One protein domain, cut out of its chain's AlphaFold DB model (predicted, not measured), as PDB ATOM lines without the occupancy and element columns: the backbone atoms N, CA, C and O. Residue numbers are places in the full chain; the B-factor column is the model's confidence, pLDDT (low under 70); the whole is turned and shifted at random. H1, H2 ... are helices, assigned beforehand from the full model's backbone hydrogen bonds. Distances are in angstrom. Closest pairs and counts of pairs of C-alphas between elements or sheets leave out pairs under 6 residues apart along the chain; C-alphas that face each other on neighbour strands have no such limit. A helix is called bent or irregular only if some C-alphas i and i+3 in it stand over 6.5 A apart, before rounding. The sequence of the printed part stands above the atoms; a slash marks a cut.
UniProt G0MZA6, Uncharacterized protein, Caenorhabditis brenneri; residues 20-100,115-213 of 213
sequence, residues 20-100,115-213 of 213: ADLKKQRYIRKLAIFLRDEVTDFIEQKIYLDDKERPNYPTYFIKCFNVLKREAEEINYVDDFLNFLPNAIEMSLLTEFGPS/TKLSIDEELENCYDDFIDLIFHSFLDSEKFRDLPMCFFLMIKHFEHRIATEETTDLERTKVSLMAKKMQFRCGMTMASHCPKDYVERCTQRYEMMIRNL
ATOM      1  N   ALA A  20      43.823  21.442  12.223       88.88
ATOM      2  CA  ALA A  20      42.737  21.263  11.264       88.88
ATOM      3  C   ALA A  20      42.342  22.592  10.599       88.88
ATOM      4  O   ALA A  20      42.223  22.645   9.375       88.88
ATOM      5  N   ASP A  21      42.236  23.672  11.374       92.12
ATOM      6  CA  ASP A  21      41.934  25.000  10.835       92.12
ATOM      7  C   ASP A  21      43.074  25.497   9.943       92.12
ATOM      8  O   ASP A  21      42.815  25.998   8.857       92.12
ATOM      9  N   LEU A  22      44.343  25.282  10.315       91.56
ATOM     10  CA  LEU A  22      45.490  25.619   9.453       91.56
ATOM     11  C   LEU A  22      45.457  24.864   8.116       91.56
ATOM     12  O   LEU A  22      45.769  25.441   7.070       91.56
ATOM     13  N   LYS A  23      45.080  23.581   8.141       92.19
ATOM     14  CA  LYS A  23      44.887  22.762   6.937       92.19
ATOM     15  C   LYS A  23      43.784  23.364   6.057       92.19
ATOM     16  O   LYS A  23      43.991  23.595   4.865       92.19
ATOM     17  N   LYS A  24      42.654  23.731   6.668       93.06
ATOM     18  CA  LYS A  24      41.518  24.359   5.984       93.06
ATOM     19  C   LYS A  24      41.846  25.757   5.435       93.06
ATOM     20  O   LYS A  24      41.473  26.053   4.306       93.06
ATOM     21  N   GLN A  25      42.638  26.571   6.138       95.19
ATOM     22  CA  GLN A  25      43.139  27.862   5.638       95.19
ATOM     23  C   GLN A  25      43.970  27.698   4.359       95.19
ATOM     24  O   GLN A  25      43.748  28.402   3.374       95.19
ATOM     25  N   ARG A  26      44.906  26.735   4.336       93.88
ATOM     26  CA  ARG A  26      45.715  26.437   3.138       93.88
ATOM     27  C   ARG A  26      44.856  25.949   1.980       93.88
ATOM     28  O   ARG A  26      45.083  26.360   0.844       93.88
ATOM     29  N   TYR A  27      43.880  25.095   2.273       94.12
ATOM     30  CA  TYR A  27      42.907  24.625   1.295       94.12
ATOM     31  C   TYR A  27      42.127  25.791   0.673       94.12
ATOM     32  O   TYR A  27      42.112  25.912  -0.552       94.12
ATOM     33  N   ILE A  28      41.577  26.696   1.492       96.69
ATOM     34  CA  ILE A  28      40.851  27.890   1.032       96.69
ATOM     35  C   ILE A  28      41.748  28.759   0.151       96.69
ATOM     36  O   ILE A  28      41.371  29.076  -0.976       96.69
ATOM     37  N   ARG A  29      42.962  29.088   0.613       96.38
ATOM     38  CA  ARG A  29      43.915  29.897  -0.161       96.38
ATOM     39  C   ARG A  29      44.229  29.261  -1.511       96.38
ATOM     40  O   ARG A  29      44.258  29.953  -2.525       96.38
ATOM     41  N   LYS A  30      44.479  27.949  -1.539       95.81
ATOM     42  CA  LYS A  30      44.823  27.247  -2.776       95.81
ATOM     43  C   LYS A  30      43.651  27.219  -3.754       95.81
ATOM     44  O   LYS A  30      43.858  27.453  -4.938       95.81
ATOM     45  N   LEU A  31      42.432  26.977  -3.276       96.69
ATOM     46  CA  LEU A  31      41.248  27.027  -4.129       96.69
ATOM     47  C   LEU A  31      40.908  28.442  -4.598       96.69
ATOM     48  O   LEU A  31      40.454  28.593  -5.724       96.69
ATOM     49  N   ALA A  32      41.180  29.473  -3.799       97.56
ATOM     50  CA  ALA A  32      41.048  30.855  -4.251       97.56
ATOM     51  C   ALA A  32      42.017  31.161  -5.405       97.56
ATOM     52  O   ALA A  32      41.648  31.855  -6.349       97.56
ATOM     53  N   ILE A  33      43.244  30.623  -5.356       96.94
ATOM     54  CA  ILE A  33      44.216  30.740  -6.456       96.94
ATOM     55  C   ILE A  33      43.698  30.032  -7.712       96.94
ATOM     56  O   ILE A  33      43.701  30.642  -8.774       96.94
ATOM     57  N   PHE A  34      43.185  28.802  -7.593       96.19
ATOM     58  CA  PHE A  34      42.570  28.117  -8.735       96.19
ATOM     59  C   PHE A  34      41.368  28.881  -9.297       96.19
ATOM     60  O   PHE A  34      41.260  29.021 -10.505       96.19
ATOM     61  N   LEU A  35      40.507  29.435  -8.437       97.25
ATOM     62  CA  LEU A  35      39.375  30.258  -8.860       97.25
ATOM     63  C   LEU A  35      39.836  31.482  -9.658       97.25
ATOM     64  O   LEU A  35      39.228  31.803 -10.671       97.25
ATOM     65  N   ARG A  36      40.913  32.154  -9.231       96.81
ATOM     66  CA  ARG A  36      41.512  33.251 -10.004       96.81
ATOM     67  C   ARG A  36      41.936  32.779 -11.388       96.81
ATOM     68  O   ARG A  36      41.581  33.425 -12.369       96.81
ATOM     69  N   ASP A  37      42.717  31.707 -11.438       95.62
ATOM     70  CA  ASP A  37      43.331  31.230 -12.676       95.62
ATOM     71  C   ASP A  37      42.250  30.763 -13.657       95.62
ATOM     72  O   ASP A  37      42.214  31.222 -14.788       95.62
ATOM     73  N   GLU A  38      41.280  29.976 -13.195       95.44
ATOM     74  CA  GLU A  38      40.203  29.436 -14.033       95.44
ATOM     75  C   GLU A  38      39.239  30.518 -14.545       95.44
ATOM     76  O   GLU A  38      38.795  30.454 -15.690       95.44
ATOM     77  N   VAL A  39      38.945  31.544 -13.736       95.50
ATOM     78  CA  VAL A  39      38.144  32.698 -14.185       95.50
ATOM     79  C   VAL A  39      38.916  33.544 -15.193       95.50
ATOM     80  O   VAL A  39      38.320  34.041 -16.145       95.50
ATOM     81  N   THR A  40      40.225  33.708 -14.990       93.94
ATOM     82  CA  THR A  40      41.085  34.443 -15.926       93.94
ATOM     83  C   THR A  40      41.160  33.704 -17.258       93.94
ATOM     84  O   THR A  40      40.851  34.307 -18.279       93.94
ATOM     85  N   ASP A  41      41.431  32.396 -17.240       92.12
ATOM     86  CA  ASP A  41      41.449  31.541 -18.432       92.12
ATOM     87  C   ASP A  41      40.115  31.617 -19.193       92.12
ATOM     88  O   ASP A  41      40.098  31.775 -20.413       92.12
ATOM     89  N   PHE A  42      38.980  31.559 -18.485       93.00
ATOM     90  CA  PHE A  42      37.659  31.686 -19.108       93.00
ATOM     91  C   PHE A  42      37.459  33.051 -19.778       93.00
ATOM     92  O   PHE A  42      36.961  33.131 -20.902       93.00
ATOM     93  N   ILE A  43      37.837  34.133 -19.095       92.12
ATOM     94  CA  ILE A  43      37.735  35.496 -19.620       92.12
ATOM     95  C   ILE A  43      38.614  35.657 -20.862       92.12
ATOM     96  O   ILE A  43      38.117  36.108 -21.891       92.12
ATOM     97  N   GLU A  44      39.881  35.250 -20.791       90.38
ATOM     98  CA  GLU A  44      40.827  35.329 -21.909       90.38
ATOM     99  C   GLU A  44      40.332  34.532 -23.119       90.38
ATOM    100  O   GLU A  44      40.387  35.018 -24.249       90.38
ATOM    101  N   GLN A  45      39.756  33.347 -22.894       88.56
ATOM    102  CA  GLN A  45      39.128  32.564 -23.957       88.56
ATOM    103  C   GLN A  45      37.944  33.292 -24.596       88.56
ATOM    104  O   GLN A  45      37.828  33.303 -25.821       88.56
ATOM    105  N   LYS A  46      37.063  33.917 -23.806       88.62
ATOM    106  CA  LYS A  46      35.927  34.672 -24.358       88.62
ATOM    107  C   LYS A  46      36.394  35.877 -25.177       88.62
ATOM    108  O   LYS A  46      35.849  36.086 -26.253       88.62
ATOM    109  N   ILE A  47      37.429  36.587 -24.726       88.44
ATOM    110  CA  ILE A  47      38.041  37.704 -25.469       88.44
ATOM    111  C   ILE A  47      38.649  37.219 -26.787       88.44
ATOM    112  O   ILE A  47      38.495  37.862 -27.820       88.44
ATOM    113  N   TYR A  48      39.325  36.069 -26.773       86.38
ATOM    114  CA  TYR A  48      39.914  35.495 -27.981       86.38
ATOM    115  C   TYR A  48      38.858  35.118 -29.035       86.38
ATOM    116  O   TYR A  48      39.117  35.213 -30.236       86.38
ATOM    117  N   LEU A  49      37.672  34.685 -28.599       83.88
ATOM    118  CA  LEU A  49      36.568  34.307 -29.488       83.88
ATOM    119  C   LEU A  49      35.764  35.513 -29.991       83.88
ATOM    120  O   LEU A  49      35.260  35.467 -31.115       83.88
ATOM    121  N   ASP A  50      35.637  36.561 -29.175       82.88
ATOM    122  CA  ASP A  50      34.980  37.821 -29.523       82.88
ATOM    123  C   ASP A  50      35.674  39.004 -28.829       82.88
ATOM    124  O   ASP A  50      35.508  39.234 -27.631       82.88
ATOM    125  N   ASP A  51      36.443  39.774 -29.603       79.00
ATOM    126  CA  ASP A  51      37.231  40.914 -29.120       79.00
ATOM    127  C   ASP A  51      36.429  42.223 -29.039       79.00
ATOM    128  O   ASP A  51      36.950  43.259 -28.612       79.00
ATOM    129  N   LYS A  52      35.159  42.208 -29.462       79.62
ATOM    130  CA  LYS A  52      34.333  43.420 -29.573       79.62
ATOM    131  C   LYS A  52      33.496  43.678 -28.338       79.62
ATOM    132  O   LYS A  52      33.185  44.837 -28.048       79.62
ATOM    133  N   GLU A  53      33.104  42.623 -27.638       83.38
ATOM    134  CA  GLU A  53      32.257  42.711 -26.457       83.38
ATOM    135  C   GLU A  53      33.048  42.411 -25.187       83.38
ATOM    136  O   GLU A  53      33.898  41.528 -25.133       83.38
ATOM    137  N   ARG A  54      32.742  43.152 -24.118       84.75
ATOM    138  CA  ARG A  54      33.312  42.851 -22.807       84.75
ATOM    139  C   ARG A  54      32.822  41.461 -22.378       84.75
ATOM    140  O   ARG A  54      31.606  41.277 -22.276       84.75
ATOM    141  N   PRO A  55      33.719  40.527 -22.028       87.94
ATOM    142  CA  PRO A  55      33.313  39.201 -21.594       87.94
ATOM    143  C   PRO A  55      32.518  39.282 -20.287       87.94
ATOM    144  O   PRO A  55      32.826  40.061 -19.376       87.94
ATOM    145  N   ASN A  56      31.483  38.452 -20.191       87.38
ATOM    146  CA  ASN A  56      30.773  38.239 -18.938       87.38
ATOM    147  C   ASN A  56      31.609  37.352 -18.008       87.38
ATOM    148  O   ASN A  56      32.382  36.504 -18.454       87.38
ATOM    149  N   TYR A  57      31.421  37.529 -16.702       90.44
ATOM    150  CA  TYR A  57      31.996  36.621 -15.717       90.44
ATOM    151  C   TYR A  57      31.362  35.234 -15.870       90.44
ATOM    152  O   TYR A  57      30.149  35.160 -16.095       90.44
ATOM    153  N   PRO A  58      32.130  34.146 -15.691       92.88
ATOM    154  CA  PRO A  58      31.542  32.820 -15.660       92.88
ATOM    155  C   PRO A  58      30.576  32.709 -14.478       92.88
ATOM    156  O   PRO A  58      30.821  33.245 -13.388       92.88
ATOM    157  N   THR A  59      29.483  31.981 -14.672       91.25
ATOM    158  CA  THR A  59      28.407  31.833 -13.684       91.25
ATOM    159  C   THR A  59      28.898  31.203 -12.387       91.25
ATOM    160  O   THR A  59      28.439  31.573 -11.304       91.25
ATOM    161  N   TYR A  60      29.907  30.332 -12.462       95.12
ATOM    162  CA  TYR A  60      30.502  29.704 -11.287       95.12
ATOM    163  C   TYR A  60      31.322  30.669 -10.413       95.12
ATOM    164  O   TYR A  60      31.580  30.335  -9.254       95.12
ATOM    165  N   PHE A  61      31.731  31.853 -10.899       96.31
ATOM    166  CA  PHE A  61      32.649  32.735 -10.164       96.31
ATOM    167  C   PHE A  61      32.075  33.190  -8.817       96.31
ATOM    168  O   PHE A  61      32.674  32.958  -7.764       96.31
ATOM    169  N   ILE A  62      30.881  33.792  -8.848       96.12
ATOM    170  CA  ILE A  62      30.178  34.294  -7.656       96.12
ATOM    171  C   ILE A  62      29.920  33.147  -6.674       96.12
ATOM    172  O   ILE A  62      30.156  33.268  -5.470       96.12
ATOM    173  N   LYS A  63      29.480  32.003  -7.202       96.69
ATOM    174  CA  LYS A  63      29.101  30.818  -6.429       96.69
ATOM    175  C   LYS A  63      30.298  30.216  -5.703       96.69
ATOM    176  O   LYS A  63      30.229  29.984  -4.498       96.69
ATOM    177  N   CYS A  64      31.407  30.017  -6.413       97.88
ATOM    178  CA  CYS A  64      32.640  29.464  -5.863       97.88
ATOM    179  C   CYS A  64      33.274  30.411  -4.842       97.88
ATOM    180  O   CYS A  64      33.686  29.959  -3.773       97.88
ATOM    181  N   PHE A  65      33.282  31.722  -5.116       98.25
ATOM    182  CA  PHE A  65      33.711  32.724  -4.140       98.25
ATOM    183  C   PHE A  65      32.892  32.611  -2.846       98.25
ATOM    184  O   PHE A  65      33.461  32.494  -1.762       98.25
ATOM    185  N   ASN A  66      31.560  32.574  -2.954       97.44
ATOM    186  CA  ASN A  66      30.665  32.496  -1.798       97.44
ATOM    187  C   ASN A  66      30.809  31.163  -1.031       97.44
ATOM    188  O   ASN A  66      30.679  31.141   0.193       97.44
ATOM    189  N   VAL A  67      31.127  30.051  -1.709       97.88
ATOM    190  CA  VAL A  67      31.487  28.782  -1.043       97.88
ATOM    191  C   VAL A  67      32.760  28.947  -0.215       97.88
ATOM    192  O   VAL A  67      32.751  28.627   0.970       97.88
ATOM    193  N   LEU A  68      33.833  29.483  -0.803       98.06
ATOM    194  CA  LEU A  68      35.098  29.686  -0.090       98.06
ATOM    195  C   LEU A  68      34.957  30.681   1.068       98.06
ATOM    196  O   LEU A  68      35.589  30.502   2.109       98.06
ATOM    197  N   LYS A  69      34.102  31.696   0.910       97.62
ATOM    198  CA  LYS A  69      33.795  32.673   1.955       97.62
ATOM    199  C   LYS A  69      33.119  32.019   3.163       97.62
ATOM    200  O   LYS A  69      33.602  32.206   4.277       97.62
ATOM    201  N   ARG A  70      32.103  31.171   2.943       96.69
ATOM    202  CA  ARG A  70      31.477  30.367   4.013       96.69
ATOM    203  C   ARG A  70      32.480  29.451   4.704       96.69
ATOM    204  O   ARG A  70      32.555  29.430   5.925       96.69
ATOM    205  N   GLU A  71      33.289  28.732   3.926       96.44
ATOM    206  CA  GLU A  71      34.303  27.816   4.466       96.44
ATOM    207  C   GLU A  71      35.327  28.556   5.347       96.44
ATOM    208  O   GLU A  71      35.793  28.004   6.344       96.44
ATOM    209  N   ALA A  72      35.670  29.804   5.009       96.62
ATOM    210  CA  ALA A  72      36.540  30.652   5.822       96.62
ATOM    211  C   ALA A  72      35.849  31.138   7.106       96.62
ATOM    212  O   ALA A  72      36.453  31.104   8.181       96.62
ATOM    213  N   GLU A  73      34.578  31.534   7.024       95.75
ATOM    214  CA  GLU A  73      33.787  31.971   8.181       95.75
ATOM    215  C   GLU A  73      33.588  30.858   9.214       95.75
ATOM    216  O   GLU A  73      33.720  31.111  10.412       95.75
ATOM    217  N   GLU A  74      33.380  29.615   8.773       94.94
ATOM    218  CA  GLU A  74      33.238  28.448   9.658       94.94
ATOM    219  C   GLU A  74      34.430  28.245  10.607       94.94
ATOM    220  O   GLU A  74      34.265  27.713  11.704       94.94
ATOM    221  N   ILE A  75      35.626  28.680  10.202       95.00
ATOM    222  CA  ILE A  75      36.854  28.594  11.007       95.00
ATOM    223  C   ILE A  75      37.338  29.959  11.515       95.00
ATOM    224  O   ILE A  75      38.485  30.083  11.948       95.00
ATOM    225  N   ASN A  76      36.485  30.990  11.458       94.56
ATOM    226  CA  ASN A  76      36.819  32.372  11.823       94.56
ATOM    227  C   ASN A  76      38.099  32.885  11.134       94.56
ATOM    228  O   ASN A  76      38.934  33.559  11.743       94.56
ATOM    229  N   TYR A  77      38.271  32.532   9.860       94.12
ATOM    230  CA  TYR A  77      39.421  32.900   9.047       94.12
ATOM    231  C   TYR A  77      39.077  34.016   8.063       94.12
ATOM    232  O   TYR A  77      38.052  33.987   7.387       94.12
ATOM    233  N   VAL A  78      39.986  34.984   7.938       94.38
ATOM    234  CA  VAL A  78      39.931  36.025   6.911       94.38
ATOM    235  C   VAL A  78      41.062  35.781   5.921       94.38
ATOM    236  O   VAL A  78      42.237  35.900   6.263       94.38
ATOM    237  N   ASP A  79      40.698  35.433   4.688       95.62
ATOM    238  CA  ASP A  79      41.648  35.272   3.592       95.62
ATOM    239  C   ASP A  79      41.718  36.551   2.744       95.62
ATOM    240  O   ASP A  79      40.804  36.854   1.974       95.62
ATOM    241  N   ASP A  80      42.807  37.310   2.884       95.06
ATOM    242  CA  ASP A  80      42.983  38.582   2.166       95.06
ATOM    243  C   ASP A  80      43.013  38.419   0.642       95.06
ATOM    244  O   ASP A  80      42.542  39.294  -0.082       95.06
ATOM    245  N   PHE A  81      43.545  37.302   0.137       96.75
ATOM    246  CA  PHE A  81      43.620  37.067  -1.304       96.75
ATOM    247  C   PHE A  81      42.244  36.763  -1.875       96.75
ATOM    248  O   PHE A  81      41.869  37.351  -2.886       96.75
ATOM    249  N   LEU A  82      41.477  35.898  -1.206       96.81
ATOM    250  CA  LEU A  82      40.093  35.628  -1.560       96.81
ATOM    251  C   LEU A  82      39.306  36.936  -1.579       96.81
ATOM    252  O   LEU A  82      38.722  37.257  -2.601       96.81
ATOM    253  N   ASN A  83      39.357  37.736  -0.510       95.38
ATOM    254  CA  ASN A  83      38.601  38.994  -0.434       95.38
ATOM    255  C   ASN A  83      39.015  40.021  -1.505       95.38
ATOM    256  O   ASN A  83      38.195  40.838  -1.920       95.38
ATOM    257  N   PHE A  84      40.270  39.993  -1.957       95.12
ATOM    258  CA  PHE A  84      40.757  40.867  -3.023       95.12
ATOM    259  C   PHE A  84      40.406  40.370  -4.433       95.12
ATOM    260  O   PHE A  84      40.353  41.172  -5.367       95.12
ATOM    261  N   LEU A  85      40.144  39.072  -4.599       95.38
ATOM    262  CA  LEU A  85      39.982  38.425  -5.899       95.38
ATOM    263  C   LEU A  85      38.952  39.106  -6.823       95.38
ATOM    264  O   LEU A  85      39.307  39.374  -7.970       95.38
ATOM    265  N   PRO A  86      37.727  39.458  -6.381       94.69
ATOM    266  CA  PRO A  86      36.753  40.108  -7.261       94.69
ATOM    267  C   PRO A  86      37.237  41.445  -7.816       94.69
ATOM    268  O   PRO A  86      37.054  41.717  -8.999       94.69
ATOM    269  N   ASN A  87      37.938  42.230  -6.997       92.56
ATOM    270  CA  ASN A  87      38.518  43.494  -7.440       92.56
ATOM    271  C   ASN A  87      39.675  43.263  -8.419       92.56
ATOM    272  O   ASN A  87      39.831  44.028  -9.362       92.56
ATOM    273  N   ALA A  88      40.480  42.214  -8.223       92.00
ATOM    274  CA  ALA A  88      41.570  41.875  -9.136       92.00
ATOM    275  C   ALA A  88      41.060  41.541 -10.548       92.00
ATOM    276  O   ALA A  88      41.590  42.075 -11.521       92.00
ATOM    277  N   ILE A  89      40.008  40.717 -10.650       92.12
ATOM    278  CA  ILE A  89      39.375  40.381 -11.937       92.12
ATOM    279  C   ILE A  89      38.649  41.599 -12.530       92.12
ATOM    280  O   ILE A  89      38.708  41.837 -13.732       92.12
ATOM    281  N   GLU A  90      37.988  42.418 -11.708       91.75
ATOM    282  CA  GLU A  90      37.365  43.648 -12.208       91.75
ATOM    283  C   GLU A  90      38.420  44.594 -12.800       91.75
ATOM    284  O   GLU A  90      38.220  45.112 -13.896       91.75
ATOM    285  N   MET A  91      39.559  44.784 -12.129       89.81
ATOM    286  CA  MET A  91      40.635  45.658 -12.606       89.81
ATOM    287  C   MET A  91      41.246  45.209 -13.936       89.81
ATOM    288  O   MET A  91      41.555  46.077 -14.759       89.81
ATOM    289  N   SER A  92      41.409  43.901 -14.177       87.00
ATOM    290  CA  SER A  92      41.915  43.421 -15.473       87.00
ATOM    291  C   SER A  92      40.949  43.799 -16.596       87.00
ATOM    292  O   SER A  92      41.336  44.479 -17.544       87.00
ATOM    293  N   LEU A  93      39.660  43.509 -16.415       89.12
ATOM    294  CA  LEU A  93      38.629  43.852 -17.391       89.12
ATOM    295  C   LEU A  93      38.428  45.369 -17.554       89.12
ATOM    296  O   LEU A  93      38.120  45.843 -18.645       89.12
ATOM    297  N   LEU A  94      38.556  46.154 -16.478       89.25
ATOM    298  CA  LEU A  94      38.484  47.621 -16.530       89.25
ATOM    299  C   LEU A  94      39.600  48.217 -17.389       89.25
ATOM    300  O   LEU A  94      39.362  49.192 -18.097       89.25
ATOM    301  N   THR A  95      40.803  47.652 -17.303       84.75
ATOM    302  CA  THR A  95      41.977  48.142 -18.037       84.75
ATOM    303  C   THR A  95      41.816  47.939 -19.543       84.75
ATOM    304  O   THR A  95      42.223  48.801 -20.316       84.75
ATOM    305  N   GLU A  96      41.194  46.834 -19.950       85.12
ATOM    306  CA  GLU A  96      41.053  46.455 -21.359       85.12
ATOM    307  C   GLU A  96      39.762  46.985 -22.007       85.12
ATOM    308  O   GLU A  96      39.800  47.504 -23.119       85.12
ATOM    309  N   PHE A  97      38.631  46.950 -21.293       87.19
ATOM    310  CA  PHE A  97      37.305  47.269 -21.850       87.19
ATOM    311  C   PHE A  97      36.639  48.508 -21.229       87.19
ATOM    312  O   PHE A  97      35.524  48.868 -21.607       87.19
ATOM    313  N   GLY A  98      37.273  49.160 -20.248       86.31
ATOM    314  CA  GLY A  98      36.689  50.292 -19.521       86.31
ATOM    315  C   GLY A  98      35.640  49.893 -18.465       86.31
ATOM    316  O   GLY A  98      35.486  48.714 -18.143       86.31
ATOM    317  N   PRO A  99      34.933  50.865 -17.855       84.31
ATOM    318  CA  PRO A  99      33.948  50.619 -16.800       84.31
ATOM    319  C   PRO A  99      32.710  49.853 -17.280       84.31
ATOM    320  O   PRO A  99      32.184  50.110 -18.357       84.31
ATOM    321  N   SER A 100      32.201  48.955 -16.431       80.50
ATOM    322  CA  SER A 100      30.961  48.205 -16.665       80.50
ATOM    323  C   SER A 100      30.089  48.164 -15.409       80.50
ATOM    324  O   SER A 100      30.592  48.065 -14.289       80.50
ATOM    325  N   THR A 115      22.370  36.303  -7.993       87.38
ATOM    326  CA  THR A 115      21.007  36.253  -8.519       87.38
ATOM    327  C   THR A 115      20.503  34.828  -8.366       87.38
ATOM    328  O   THR A 115      21.082  33.886  -8.907       87.38
ATOM    329  N   LYS A 116      19.421  34.660  -7.601       87.44
ATOM    330  CA  LYS A 116      18.851  33.341  -7.348       87.44
ATOM    331  C   LYS A 116      18.208  32.795  -8.625       87.44
ATOM    332  O   LYS A 116      17.197  33.324  -9.074       87.44
ATOM    333  N   LEU A 117      18.782  31.718  -9.152       92.44
ATOM    334  CA  LEU A 117      18.228  30.914 -10.238       92.44
ATOM    335  C   LEU A 117      17.599  29.629  -9.682       92.44
ATOM    336  O   LEU A 117      17.901  29.198  -8.555       92.44
ATOM    337  N   SER A 118      16.740  28.989 -10.479       93.94
ATOM    338  CA  SER A 118      16.343  27.608 -10.186       93.94
ATOM    339  C   SER A 118      17.569  26.684 -10.220       93.94
ATOM    340  O   SER A 118      18.581  26.995 -10.850       93.94
ATOM    341  N   ILE A 119      17.503  25.545  -9.521       94.62
ATOM    342  CA  ILE A 119      18.598  24.559  -9.543       94.62
ATOM    343  C   ILE A 119      18.859  24.084 -10.976       94.62
ATOM    344  O   ILE A 119      20.010  23.912 -11.365       94.62
ATOM    345  N   ASP A 120      17.800  23.913 -11.765       94.31
ATOM    346  CA  ASP A 120      17.895  23.467 -13.152       94.31
ATOM    347  C   ASP A 120      18.625  24.470 -14.044       94.31
ATOM    348  O   ASP A 120      19.576  24.087 -14.724       94.31
ATOM    349  N   GLU A 121      18.222  25.741 -14.022       95.25
ATOM    350  CA  GLU A 121      18.878  26.792 -14.810       95.25
ATOM    351  C   GLU A 121      20.345  26.957 -14.409       95.25
ATOM    352  O   GLU A 121      21.220  27.071 -15.264       95.25
ATOM    353  N   GLU A 122      20.632  26.927 -13.107       95.31
ATOM    354  CA  GLU A 122      21.999  27.084 -12.621       95.31
ATOM    355  C   GLU A 122      22.886  25.890 -12.995       95.31
ATOM    356  O   GLU A 122      24.050  26.078 -13.344       95.31
ATOM    357  N   LEU A 123      22.349  24.664 -12.967       95.50
ATOM    358  CA  LEU A 123      23.069  23.478 -13.432       95.50
ATOM    359  C   LEU A 123      23.397  23.575 -14.922       95.50
ATOM    360  O   LEU A 123      24.514  23.248 -15.310       95.50
ATOM    361  N   GLU A 124      22.442  23.996 -15.750       95.50
ATOM    362  CA  GLU A 124      22.644  24.139 -17.195       95.50
ATOM    363  C   GLU A 124      23.725  25.178 -17.509       95.50
ATOM    364  O   GLU A 124      24.703  24.830 -18.169       95.50
ATOM    365  N   ASN A 125      23.634  26.373 -16.918       94.06
ATOM    366  CA  ASN A 125      24.664  27.408 -17.054       94.06
ATOM    367  C   ASN A 125      26.044  26.915 -16.593       94.06
ATOM    368  O   ASN A 125      27.056  27.142 -17.251       94.06
ATOM    369  N   CYS A 126      26.082  26.189 -15.472       94.44
ATOM    370  CA  CYS A 126      27.306  25.605 -14.945       94.44
ATOM    371  C   CYS A 126      27.923  24.587 -15.914       94.44
ATOM    372  O   CYS A 126      29.144  24.565 -16.076       94.44
ATOM    373  N   TYR A 127      27.115  23.735 -16.552       95.62
ATOM    374  CA  TYR A 127      27.634  22.806 -17.552       95.62
ATOM    375  C   TYR A 127      28.196  23.539 -18.760       95.62
ATOM    376  O   TYR A 127      29.269  23.161 -19.218       95.62
ATOM    377  N   ASP A 128      27.488  24.543 -19.262       94.19
ATOM    378  CA  ASP A 128      27.884  25.254 -20.474       94.19
ATOM    379  C   ASP A 128      29.211  25.997 -20.259       94.19
ATOM    380  O   ASP A 128      30.142  25.802 -21.040       94.19
ATOM    381  N   ASP A 129      29.378  26.697 -19.130       94.31
ATOM    382  CA  ASP A 129      30.638  27.380 -18.800       94.31
ATOM    383  C   ASP A 129      31.843  26.427 -18.743       94.31
ATOM    384  O   ASP A 129      32.922  26.727 -19.259       94.31
ATOM    385  N   PHE A 130      31.687  25.268 -18.094       95.12
ATOM    386  CA  PHE A 130      32.788  24.312 -17.964       95.12
ATOM    387  C   PHE A 130      33.051  23.550 -19.259       95.12
ATOM    388  O   PHE A 130      34.208  23.256 -19.553       95.12
ATOM    389  N   ILE A 131      32.012  23.222 -20.031       93.44
ATOM    390  CA  ILE A 131      32.180  22.591 -21.341       93.44
ATOM    391  C   ILE A 131      32.922  23.533 -22.281       93.44
ATOM    392  O   ILE A 131      33.861  23.070 -22.922       93.44
ATOM    393  N   ASP A 132      32.576  24.820 -22.304       90.38
ATOM    394  CA  ASP A 132      33.298  25.835 -23.074       90.38
ATOM    395  C   ASP A 132      34.778  25.868 -22.668       90.38
ATOM    396  O   ASP A 132      35.658  25.690 -23.513       90.38
ATOM    397  N   LEU A 133      35.064  25.995 -21.367       90.62
ATOM    398  CA  LEU A 133      36.435  26.065 -20.851       90.62
ATOM    399  C   LEU A 133      37.274  24.829 -21.229       90.62
ATOM    400  O   LEU A 133      38.423  24.948 -21.669       90.62
ATOM    401  N   ILE A 134      36.697  23.629 -21.087       91.75
ATOM    402  CA  ILE A 134      37.356  22.358 -21.429       91.75
ATOM    403  C   ILE A 134      37.545  22.238 -22.941       91.75
ATOM    404  O   ILE A 134      38.616  21.832 -23.392       91.75
ATOM    405  N   PHE A 135      36.517  22.572 -23.720       90.81
ATOM    406  CA  PHE A 135      36.535  22.454 -25.173       90.81
ATOM    407  C   PHE A 135      37.595  23.364 -25.788       90.81
ATOM    408  O   PHE A 135      38.417  22.892 -26.572       90.81
ATOM    409  N   HIS A 136      37.649  24.631 -25.379       87.19
ATOM    410  CA  HIS A 136      38.663  25.563 -25.867       87.19
ATOM    411  C   HIS A 136      40.067  25.156 -25.427       87.19
ATOM    412  O   HIS A 136      40.972  25.072 -26.255       87.19
ATOM    413  N   SER A 137      40.235  24.741 -24.167       87.50
ATOM    414  CA  SER A 137      41.517  24.195 -23.718       87.50
ATOM    415  C   SER A 137      41.948  22.953 -24.515       87.50
ATOM    416  O   SER A 137      43.152  22.709 -24.661       87.50
ATOM    417  N   PHE A 138      41.000  22.131 -24.971       89.31
ATOM    418  CA  PHE A 138      41.284  20.975 -25.812       89.31
ATOM    419  C   PHE A 138      41.696  21.398 -27.224       89.31
ATOM    420  O   PHE A 138      42.677  20.859 -27.727       89.31
ATOM    421  N   LEU A 139      41.012  22.372 -27.835       87.69
ATOM    422  CA  LEU A 139      41.377  22.899 -29.155       87.69
ATOM    423  C   LEU A 139      42.803  23.466 -29.179       87.69
ATOM    424  O   LEU A 139      43.534  23.219 -30.133       87.69
ATOM    425  N   ASP A 140      43.218  24.154 -28.114       85.00
ATOM    426  CA  ASP A 140      44.540  24.790 -28.058       85.00
ATOM    427  C   ASP A 140      45.686  23.799 -27.822       85.00
ATOM    428  O   ASP A 140      46.813  24.009 -28.269       85.00
ATOM    429  N   SER A 141      45.432  22.733 -27.056       86.56
ATOM    430  CA  SER A 141      46.490  21.829 -26.579       86.56
ATOM    431  C   SER A 141      46.437  20.418 -27.157       86.56
ATOM    432  O   SER A 141      47.342  19.622 -26.885       86.56
ATOM    433  N   GLU A 142      45.367  20.095 -27.887       84.81
ATOM    434  CA  GLU A 142      44.999  18.751 -28.357       84.81
ATOM    435  C   GLU A 142      44.977  17.697 -27.230       84.81
ATOM    436  O   GLU A 142      45.095  16.488 -27.456       84.81
ATOM    437  N   LYS A 143      44.842  18.144 -25.975       85.25
ATOM    438  CA  LYS A 143      44.883  17.311 -24.770       85.25
ATOM    439  C   LYS A 143      43.729  17.655 -23.843       85.25
ATOM    440  O   LYS A 143      43.439  18.816 -23.582       85.25
ATOM    441  N   PHE A 144      43.119  16.618 -23.276       85.50
ATOM    442  CA  PHE A 144      42.160  16.777 -22.188       85.50
ATOM    443  C   PHE A 144      42.905  17.136 -20.903       85.50
ATOM    444  O   PHE A 144      43.577  16.284 -20.313       85.50
ATOM    445  N   ARG A 145      42.800  18.404 -20.495       87.19
ATOM    446  CA  ARG A 145      43.207  18.847 -19.156       87.19
ATOM    447  C   ARG A 145      42.244  18.291 -18.113       87.19
ATOM    448  O   ARG A 145      41.175  17.821 -18.469       87.19
ATOM    449  N   ASP A 146      42.645  18.314 -16.846       90.75
ATOM    450  CA  ASP A 146      41.742  17.945 -15.756       90.75
ATOM    451  C   ASP A 146      40.582  18.946 -15.648       90.75
ATOM    452  O   ASP A 146      40.701  20.098 -16.072       90.75
ATOM    453  N   LEU A 147      39.466  18.504 -15.058       93.62
ATOM    454  CA  LEU A 147      38.346  19.393 -14.768       93.62
ATOM    455  C   LEU A 147      38.796  20.581 -13.900       93.62
ATOM    456  O   LEU A 147      39.534  20.364 -12.932       93.62
ATOM    457  N   PRO A 148      38.290  21.796 -14.182       94.25
ATOM    458  CA  PRO A 148      38.504  22.967 -13.338       94.25
ATOM    459  C   PRO A 148      38.101  22.690 -11.886       94.25
ATOM    460  O   PRO A 148      37.060  22.086 -11.618       94.25
ATOM    461  N   MET A 149      38.897  23.153 -10.928       94.88
ATOM    462  CA  MET A 149      38.630  23.027  -9.495       94.88
ATOM    463  C   MET A 149      37.302  23.668  -9.099       94.88
ATOM    464  O   MET A 149      36.615  23.167  -8.201       94.88
ATOM    465  N   CYS A 150      36.905  24.732  -9.795       96.00
ATOM    466  CA  CYS A 150      35.611  25.372  -9.611       96.00
ATOM    467  C   CYS A 150      34.439  24.418  -9.860       96.00
ATOM    468  O   CYS A 150      33.399  24.578  -9.227       96.00
ATOM    469  N   PHE A 151      34.589  23.374 -10.684       96.88
ATOM    470  CA  PHE A 151      33.537  22.368 -10.867       96.88
ATOM    471  C   PHE A 151      33.205  21.651  -9.553       96.88
ATOM    472  O   PHE A 151      32.039  21.467  -9.207       96.88
ATOM    473  N   PHE A 152      34.222  21.305  -8.765       95.75
ATOM    474  CA  PHE A 152      34.018  20.642  -7.477       95.75
ATOM    475  C   PHE A 152      33.508  21.600  -6.393       95.75
ATOM    476  O   PHE A 152      32.770  21.184  -5.499       95.75
ATOM    477  N   LEU A 153      33.851  22.889  -6.482       96.75
ATOM    478  CA  LEU A 153      33.224  23.925  -5.656       96.75
ATOM    479  C   LEU A 153      31.749  24.131  -6.020       96.75
ATOM    480  O   LEU A 153      30.933  24.341  -5.123       96.75
ATOM    481  N   MET A 154      31.385  24.009  -7.297       97.44
ATOM    482  CA  MET A 154      29.989  24.046  -7.732       97.44
ATOM    483  C   MET A 154      29.194  22.847  -7.210       97.44
ATOM    484  O   MET A 154      28.066  23.027  -6.761       97.44
ATOM    485  N   ILE A 155      29.783  21.648  -7.160       96.38
ATOM    486  CA  ILE A 155      29.142  20.499  -6.492       96.38
ATOM    487  C   ILE A 155      28.829  20.847  -5.028       96.38
ATOM    488  O   ILE A 155      27.675  20.738  -4.614       96.38
ATOM    489  N   LYS A 156      29.808  21.370  -4.274       95.94
ATOM    490  CA  LYS A 156      29.595  21.827  -2.887       95.94
ATOM    491  C   LYS A 156      28.519  22.911  -2.778       95.94
ATOM    492  O   LYS A 156      27.749  22.933  -1.819       95.94
ATOM    493  N   HIS A 157      28.466  23.826  -3.745       97.00
ATOM    494  CA  HIS A 157      27.434  24.855  -3.807       97.00
ATOM    495  C   HIS A 157      26.033  24.231  -3.889       97.00
ATOM    496  O   HIS A 157      25.167  24.565  -3.078       97.00
ATOM    497  N   PHE A 158      25.818  23.297  -4.818       97.19
ATOM    498  CA  PHE A 158      24.525  22.635  -4.985       97.19
ATOM    499  C   PHE A 158      24.160  21.718  -3.814       97.19
ATOM    500  O   PHE A 158      22.999  21.689  -3.408       97.19
ATOM    501  N   GLU A 159      25.133  21.014  -3.232       95.56
ATOM    502  CA  GLU A 159      24.933  20.226  -2.008       95.56
ATOM    503  C   GLU A 159      24.426  21.104  -0.859       95.56
ATOM    504  O   GLU A 159      23.460  20.746  -0.184       95.56
ATOM    505  N   HIS A 160      25.021  22.288  -0.681       95.44
ATOM    506  CA  HIS A 160      24.552  23.252   0.308       95.44
ATOM    507  C   HIS A 160      23.125  23.724   0.006       95.44
ATOM    508  O   HIS A 160      22.283  23.682   0.899       95.44
ATOM    509  N   ARG A 161      22.821  24.105  -1.244       95.12
ATOM    510  CA  ARG A 161      21.464  24.535  -1.632       95.12
ATOM    511  C   ARG A 161      20.416  23.465  -1.332       95.12
ATOM    512  O   ARG A 161      19.386  23.776  -0.749       95.12
ATOM    513  N   ILE A 162      20.697  22.203  -1.652       96.25
ATOM    514  CA  ILE A 162      19.806  21.067  -1.362       96.25
ATOM    515  C   ILE A 162      19.584  20.848   0.141       96.25
ATOM    516  O   ILE A 162      18.533  20.341   0.553       96.25
ATOM    517  N   ALA A 163      20.583  21.170   0.962       94.56
ATOM    518  CA  ALA A 163      20.490  21.055   2.411       94.56
ATOM    519  C   ALA A 163      19.704  22.212   3.046       94.56
ATOM    520  O   ALA A 163      19.074  22.015   4.083       94.56
ATOM    521  N   THR A 164      19.742  23.407   2.448       93.75
ATOM    522  CA  THR A 164      19.184  24.633   3.047       93.75
ATOM    523  C   THR A 164      17.882  25.123   2.422       93.75
ATOM    524  O   THR A 164      17.171  25.905   3.045       93.75
ATOM    525  N   GLU A 165      17.577  24.724   1.189       94.00
ATOM    526  CA  GLU A 165      16.386  25.151   0.453       94.00
ATOM    527  C   GLU A 165      15.330  24.039   0.392       94.00
ATOM    528  O   GLU A 165      15.622  22.847   0.520       94.00
ATOM    529  N   GLU A 166      14.076  24.429   0.167       93.50
ATOM    530  CA  GLU A 166      13.019  23.486  -0.186       93.50
ATOM    531  C   GLU A 166      13.224  23.032  -1.638       93.50
ATOM    532  O   GLU A 166      13.046  23.812  -2.571       93.50
ATOM    533  N   THR A 167      13.646  21.778  -1.821       94.06
ATOM    534  CA  THR A 167      13.940  21.192  -3.138       94.06
ATOM    535  C   THR A 167      13.185  19.888  -3.352       94.06
ATOM    536  O   THR A 167      13.069  19.064  -2.438       94.06
ATOM    537  N   THR A 168      12.777  19.651  -4.592       95.31
ATOM    538  CA  THR A 168      12.139  18.412  -5.046       95.31
ATOM    539  C   THR A 168      13.129  17.245  -5.121       95.31
ATOM    540  O   THR A 168      14.334  17.433  -5.305       95.31
ATOM    541  N   ASP A 169      12.630  16.006  -5.058       95.62
ATOM    542  CA  ASP A 169      13.458  14.802  -5.247       95.62
ATOM    543  C   ASP A 169      14.123  14.757  -6.631       95.62
ATOM    544  O   ASP A 169      15.231  14.231  -6.790       95.62
ATOM    545  N   LEU A 170      13.474  15.349  -7.640       95.25
ATOM    546  CA  LEU A 170      14.018  15.464  -8.988       95.25
ATOM    547  C   LEU A 170      15.261  16.363  -9.013       95.25
ATOM    548  O   LEU A 170      16.274  15.977  -9.596       95.25
ATOM    549  N   GLU A 171      15.217  17.527  -8.362       95.06
ATOM    550  CA  GLU A 171      16.372  18.431  -8.253       95.06
ATOM    551  C   GLU A 171      17.523  17.774  -7.485       95.06
ATOM    552  O   GLU A 171      18.667  17.797  -7.948       95.06
ATOM    553  N   ARG A 172      17.221  17.092  -6.369       95.88
ATOM    554  CA  ARG A 172      18.218  16.319  -5.603       95.88
ATOM    555  C   ARG A 172      18.899  15.264  -6.475       95.88
ATOM    556  O   ARG A 172      20.125  15.137  -6.477       95.88
ATOM    557  N   THR A 173      18.105  14.543  -7.265       96.81
ATOM    558  CA  THR A 173      18.607  13.540  -8.210       96.81
ATOM    559  C   THR A 173      19.516  14.179  -9.259       96.81
ATOM    560  O   THR A 173      20.615  13.674  -9.496       96.81
ATOM    561  N   LYS A 174      19.117  15.307  -9.855       95.94
ATOM    562  CA  LYS A 174      19.921  16.006 -10.871       95.94
ATOM    563  C   LYS A 174      21.285  16.437 -10.339       95.94
ATOM    564  O   LYS A 174      22.281  16.194 -11.018       95.94
ATOM    565  N   VAL A 175      21.347  16.991  -9.128       95.94
ATOM    566  CA  VAL A 175      22.625  17.358  -8.498       95.94
ATOM    567  C   VAL A 175      23.473  16.120  -8.205       95.94
ATOM    568  O   VAL A 175      24.654  16.107  -8.542       95.94
ATOM    569  N   SER A 176      22.890  15.032  -7.684       95.56
ATOM    570  CA  SER A 176      23.653  13.793  -7.438       95.56
ATOM    571  C   SER A 176      24.238  13.170  -8.718       95.56
ATOM    572  O   SER A 176      25.234  12.446  -8.681       95.56
ATOM    573  N   LEU A 177      23.637  13.467  -9.873       96.12
ATOM    574  CA  LEU A 177      24.077  12.997 -11.184       96.12
ATOM    575  C   LEU A 177      24.987  13.999 -11.905       96.12
ATOM    576  O   LEU A 177      25.349  13.748 -13.057       96.12
ATOM    577  N   MET A 178      25.395  15.092 -11.255       95.88
ATOM    578  CA  MET A 178      26.109  16.191 -11.903       95.88
ATOM    579  C   MET A 178      27.403  15.748 -12.591       95.88
ATOM    580  O   MET A 178      27.606  16.028 -13.771       95.88
ATOM    581  N   ALA A 179      28.234  14.955 -11.912       95.50
ATOM    582  CA  ALA A 179      29.455  14.395 -12.496       95.50
ATOM    583  C   ALA A 179      29.174  13.488 -13.712       95.50
ATOM    584  O   ALA A 179      29.853  13.571 -14.736       95.50
ATOM    585  N   LYS A 180      28.127  12.653 -13.644       96.00
ATOM    586  CA  LYS A 180      27.735  11.777 -14.762       96.00
ATOM    587  C   LYS A 180      27.224  12.584 -15.955       96.00
ATOM    588  O   LYS A 180      27.555  12.269 -17.094       96.00
ATOM    589  N   LYS A 181      26.441  13.634 -15.701       95.88
ATOM    590  CA  LYS A 181      25.931  14.528 -16.745       95.88
ATOM    591  C   LYS A 181      27.056  15.348 -17.380       95.88
ATOM    592  O   LYS A 181      27.062  15.483 -18.600       95.88
ATOM    593  N   MET A 182      28.045  15.789 -16.599       96.19
ATOM    594  CA  MET A 182      29.261  16.421 -17.124       96.19
ATOM    595  C   MET A 182      30.036  15.473 -18.053       96.19
ATOM    596  O   MET A 182      30.381  15.859 -19.167       96.19
ATOM    597  N   GLN A 183      30.238  14.209 -17.655       95.75
ATOM    598  CA  GLN A 183      30.892  13.196 -18.501       95.75
ATOM    599  C   GLN A 183      30.137  12.987 -19.816       95.75
ATOM    600  O   GLN A 183      30.750  12.921 -20.884       95.75
ATOM    601  N   PHE A 184      28.808  12.891 -19.739       95.00
ATOM    602  CA  PHE A 184      27.954  12.756 -20.911       95.00
ATOM    603  C   PHE A 184      28.089  13.965 -21.847       95.00
ATOM    604  O   PHE A 184      28.329  13.776 -23.037       95.00
ATOM    605  N   ARG A 185      28.014  15.195 -21.322       94.38
ATOM    606  CA  ARG A 185      28.171  16.421 -22.121       94.38
ATOM    607  C   ARG A 185      29.551  16.527 -22.757       94.38
ATOM    608  O   ARG A 185      29.632  16.771 -23.954       94.38
ATOM    609  N   CYS A 186      30.618  16.240 -22.010       92.81
ATOM    610  CA  CYS A 186      31.969  16.199 -22.567       92.81
ATOM    611  C   CYS A 186      32.055  15.211 -23.742       92.81
ATOM    612  O   CYS A 186      32.631  15.524 -24.781       92.81
ATOM    613  N   GLY A 187      31.453  14.025 -23.597       91.69
ATOM    614  CA  GLY A 187      31.390  13.019 -24.660       91.69
ATOM    615  C   GLY A 187      30.562  13.444 -25.876       91.69
ATOM    616  O   GLY A 187      30.924  13.103 -26.995       91.69
ATOM    617  N   MET A 188      29.483  14.205 -25.681       91.56
ATOM    618  CA  MET A 188      28.669  14.737 -26.779       91.56
ATOM    619  C   MET A 188      29.394  15.849 -27.543       91.56
ATOM    620  O   MET A 188      29.402  15.829 -28.771       91.56
ATOM    621  N   THR A 189      30.026  16.788 -26.834       89.19
ATOM    622  CA  THR A 189      30.694  17.951 -27.440       89.19
ATOM    623  C   THR A 189      32.003  17.572 -28.131       89.19
ATOM    624  O   THR A 189      32.293  18.058 -29.218       89.19
ATOM    625  N   MET A 190      32.796  16.683 -27.526       86.62
ATOM    626  CA  MET A 190      34.140  16.328 -28.013       86.62
ATOM    627  C   MET A 190      34.214  14.917 -28.625       86.62
ATOM    628  O   MET A 190      35.299  14.425 -28.941       86.62
ATOM    629  N   ALA A 191      33.062  14.261 -28.806       82.06
ATOM    630  CA  ALA A 191      32.904  12.954 -29.446       82.06
ATOM    631  C   ALA A 191      33.933  11.908 -28.962       82.06
ATOM    632  O   ALA A 191      34.138  11.714 -27.761       82.06
ATOM    633  N   SER A 192      34.600  11.220 -29.895       78.06
ATOM    634  CA  SER A 192      35.575  10.156 -29.621       78.06
ATOM    635  C   SER A 192      36.847  10.616 -28.904       78.06
ATOM    636  O   SER A 192      37.648   9.765 -28.519       78.06
ATOM    637  N   HIS A 193      37.058  11.924 -28.731       85.06
ATOM    638  CA  HIS A 193      38.247  12.441 -28.055       85.06
ATOM    639  C   HIS A 193      38.104  12.433 -26.530       85.06
ATOM    640  O   HIS A 193      39.117  12.346 -25.842       85.06
ATOM    641  N   CYS A 194      36.876  12.469 -25.999       89.12
ATOM    642  CA  CYS A 194      36.642  12.447 -24.557       89.12
ATOM    643  C   CYS A 194      36.799  11.023 -23.989       89.12
ATOM    644  O   CYS A 194      36.038  10.120 -24.360       89.12
ATOM    645  N   PRO A 195      37.736  10.786 -23.053       91.75
ATOM    646  CA  PRO A 195      37.841   9.498 -22.375       91.75
ATOM    647  C   PRO A 195      36.563   9.158 -21.593       91.75
ATOM    648  O   PRO A 195      35.977  10.019 -20.939       91.75
ATOM    649  N   LYS A 196      36.149   7.884 -21.611       90.94
ATOM    650  CA  LYS A 196      34.895   7.419 -20.974       90.94
ATOM    651  C   LYS A 196      34.845   7.635 -19.457       90.94
ATOM    652  O   LYS A 196      33.765   7.761 -18.894       90.94
ATOM    653  N   ASP A 197      36.009   7.646 -18.826       93.44
ATOM    654  CA  ASP A 197      36.258   7.779 -17.391       93.44
ATOM    655  C   ASP A 197      36.851   9.155 -17.030       93.44
ATOM    656  O   ASP A 197      37.398   9.334 -15.944       93.44
ATOM    657  N   TYR A 198      36.791  10.131 -17.940       94.38
ATOM    658  CA  TYR A 198      37.423  11.441 -17.782       94.38
ATOM    659  C   TYR A 198      37.039  12.144 -16.472       94.38
ATOM    660  O   TYR A 198      37.920  12.464 -15.670       94.38
ATOM    661  N   VAL A 199      35.741  12.334 -16.225       95.25
ATOM    662  CA  VAL A 199      35.249  13.023 -15.024       95.25
ATOM    663  C   VAL A 199      35.559  12.220 -13.767       95.25
ATOM    664  O   VAL A 199      35.961  12.795 -12.762       95.25
ATOM    665  N   GLU A 200      35.442  10.891 -13.820       94.81
ATOM    666  CA  GLU A 200      35.767  10.022 -12.685       94.81
ATOM    667  C   GLU A 200      37.242  10.149 -12.280       94.81
ATOM    668  O   GLU A 200      37.544  10.364 -11.104       94.81
ATOM    669  N   ARG A 201      38.164  10.107 -13.250       95.19
ATOM    670  CA  ARG A 201      39.595  10.309 -12.990       95.19
ATOM    671  C   ARG A 201      39.889  11.695 -12.425       95.19
ATOM    672  O   ARG A 201      40.710  11.810 -11.515       95.19
ATOM    673  N   CYS A 202      39.229  12.736 -12.935       95.19
ATOM    674  CA  CYS A 202      39.385  14.094 -12.410       95.19
ATOM    675  C   CYS A 202      38.918  14.183 -10.953       95.19
ATOM    676  O   CYS A 202      39.635  14.726 -10.115       95.19
ATOM    677  N   THR A 203      37.770  13.583 -10.626       94.38
ATOM    678  CA  THR A 203      37.251  13.519  -9.251       94.38
ATOM    679  C   THR A 203      38.230  12.815  -8.315       94.38
ATOM    680  O   THR A 203      38.561  13.347  -7.257       94.38
ATOM    681  N   GLN A 204      38.778  11.666  -8.720       93.69
ATOM    682  CA  GLN A 204      39.771  10.943  -7.917       93.69
ATOM    683  C   GLN A 204      41.031  11.786  -7.663       93.69
ATOM    684  O   GLN A 204      41.543  11.822  -6.542       93.69
ATOM    685  N   ARG A 205      41.522  12.508  -8.680       92.25
ATOM    686  CA  ARG A 205      42.671  13.419  -8.539       92.25
ATOM    687  C   ARG A 205      42.373  14.582  -7.600       92.25
ATOM    688  O   ARG A 205      43.212  14.899  -6.755       92.25
ATOM    689  N   TYR A 206      41.191  15.184  -7.709       92.56
ATOM    690  CA  TYR A 206      40.735  16.236  -6.802       92.56
ATOM    691  C   TYR A 206      40.708  15.745  -5.350       92.56
ATOM    692  O   TYR A 206      41.308  16.367  -4.473       92.56
ATOM    693  N   GLU A 207      40.107  14.582  -5.097       91.25
ATOM    694  CA  GLU A 207      40.069  13.991  -3.758       91.25
ATOM    695  C   GLU A 207      41.469  13.710  -3.203       91.25
ATOM    696  O   GLU A 207      41.748  14.004  -2.038       91.25
ATOM    697  N   MET A 208      42.373  13.171  -4.027       90.25
ATOM    698  CA  MET A 208      43.769  12.963  -3.638       90.25
ATOM    699  C   MET A 208      44.460  14.282  -3.294       90.25
ATOM    700  O   MET A 208      45.178  14.352  -2.295       90.25
ATOM    701  N   MET A 209      44.234  15.337  -4.083       88.19
ATOM    702  CA  MET A 209      44.789  16.656  -3.800       88.19
ATOM    703  C   MET A 209      44.310  17.165  -2.439       88.19
ATOM    704  O   MET A 209      45.142  17.584  -1.640       88.19
ATOM    705  N   ILE A 210      43.007  17.111  -2.156       84.44
ATOM    706  CA  ILE A 210      42.457  17.606  -0.885       84.44
ATOM    707  C   ILE A 210      43.004  16.831   0.305       84.44
ATOM    708  O   ILE A 210      43.321  17.424   1.331       84.44
ATOM    709  N   ARG A 211      43.138  15.504   0.192       83.69
ATOM    710  CA  ARG A 211      43.682  14.686   1.287       83.69
ATOM    711  C   ARG A 211      45.104  15.122   1.667       83.69
ATOM    712  O   ARG A 211      45.437  15.102   2.857       83.69
ATOM    713  N   ASN A 212      45.883  15.553   0.673       77.62
ATOM    714  CA  ASN A 212      47.289  15.939   0.787       77.62
ATOM    715  C   ASN A 212      47.535  17.426   1.115       77.62
ATOM    716  O   ASN A 212      48.691  17.800   1.321       77.62
ATOM    717  N   LEU A 213      46.496  18.268   1.140       72.56
ATOM    718  CA  LEU A 213      46.567  19.685   1.533       72.56
ATOM    719  C   LEU A 213      46.298  19.849   3.010       72.56
ATOM    720  O   LEU A 213      47.168  20.351   3.757       72.56
TER     721      LEU A 213
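What this domain is: This is residues 20 to 100 and 115 to 213 of the 213 residues of an uncharacterized protein of Caenorhabditis brenneri (UniProt G0MZA6). Long helix H1 has H2 and H3 side by side with it, and the antiparallel pair H4 and H5 runs across H1 and H2. H6 and H7 pack on the far side of that pair, and H8 packs on H7 and folds back toward H1. The printed part has 180 residues with eight named helices, H1 to H8 in order, and no named strand; the class is all helix. It is compact, with a radius of gyration of the C-alphas of 16.7 A, and spans 46 by 44 by 35 A.

How they stand to each other: H1, residues 20 to 49, H2, residues 60 to 73, and H3, residues 80 to 97, form an up and down bundle, each running against the one before. H1 touches H2 with residues 25 to 39 alone, at a shallow tilt of 13 degrees; the closest C-alphas, of Ile 28 and Leu 68, are 6.1 A apart. H3 touches H1 with residues 81 to 89 alone, the C-alphas of Ala 32 and Leu 82 being closest at 5.6 A. H4, residues 119 to 141, and H5, residues 149 to 164, are a hairpin that only just touches, with 3 pairs of C-alphas within 8 A, the closest being Phe 130 and Phe 151 at 7.4 A. H5 touches H2 with residues 150 to 157 alone, at a steep tilt of 69 degrees, only just short of perpendicular; the C-alphas of Cys 64 and Leu 153 are closest at 5.6 A. H6, residues 169 to 176, touches H5, with the C-alphas of Ile 162 and Arg 172 closest at 6.6 A. H7, residues 178 to 193, touches H4 with the C-alphas of Ile 131 and Cys 186 closest at 6.5 A. H8, residues 198 to 212, touches H7 at a steep tilt of 53 degrees, opposite ways, the C-alphas of Gln 183 and Val 199 being closest at 5.6 A. H3 and H8 are apart. Every O i to N i+4 pair is within hydrogen-bond range in H1, H2, H4, H5, H6 and H8; in H3 it is 12 of 14 and in H7 10 of 12.

Where its parts are: H1 begins at C-alpha 20, (42.737, 21.263, 11.264), and is 43.2 A long; H4 is 32.8 A and H3 26.2 A. H3 and H7 are irregular: C-alphas 83 and 86 are 7.2 A apart, and C-alphas 189 and 192 are 9.5 A apart. H8 ends at C-alpha 212, (47.289, 15.939, 0.787).

The domain as a whole: The C-alphas farthest apart, of Ala 20 and Lys 52, are 47.2 A apart. Residues 101 to 114 are not printed, and C-alphas 100 and 115 are 17.6 A apart across the cut. Of the links printed whole, none is long. No printed residue is under 70 in pLDDT.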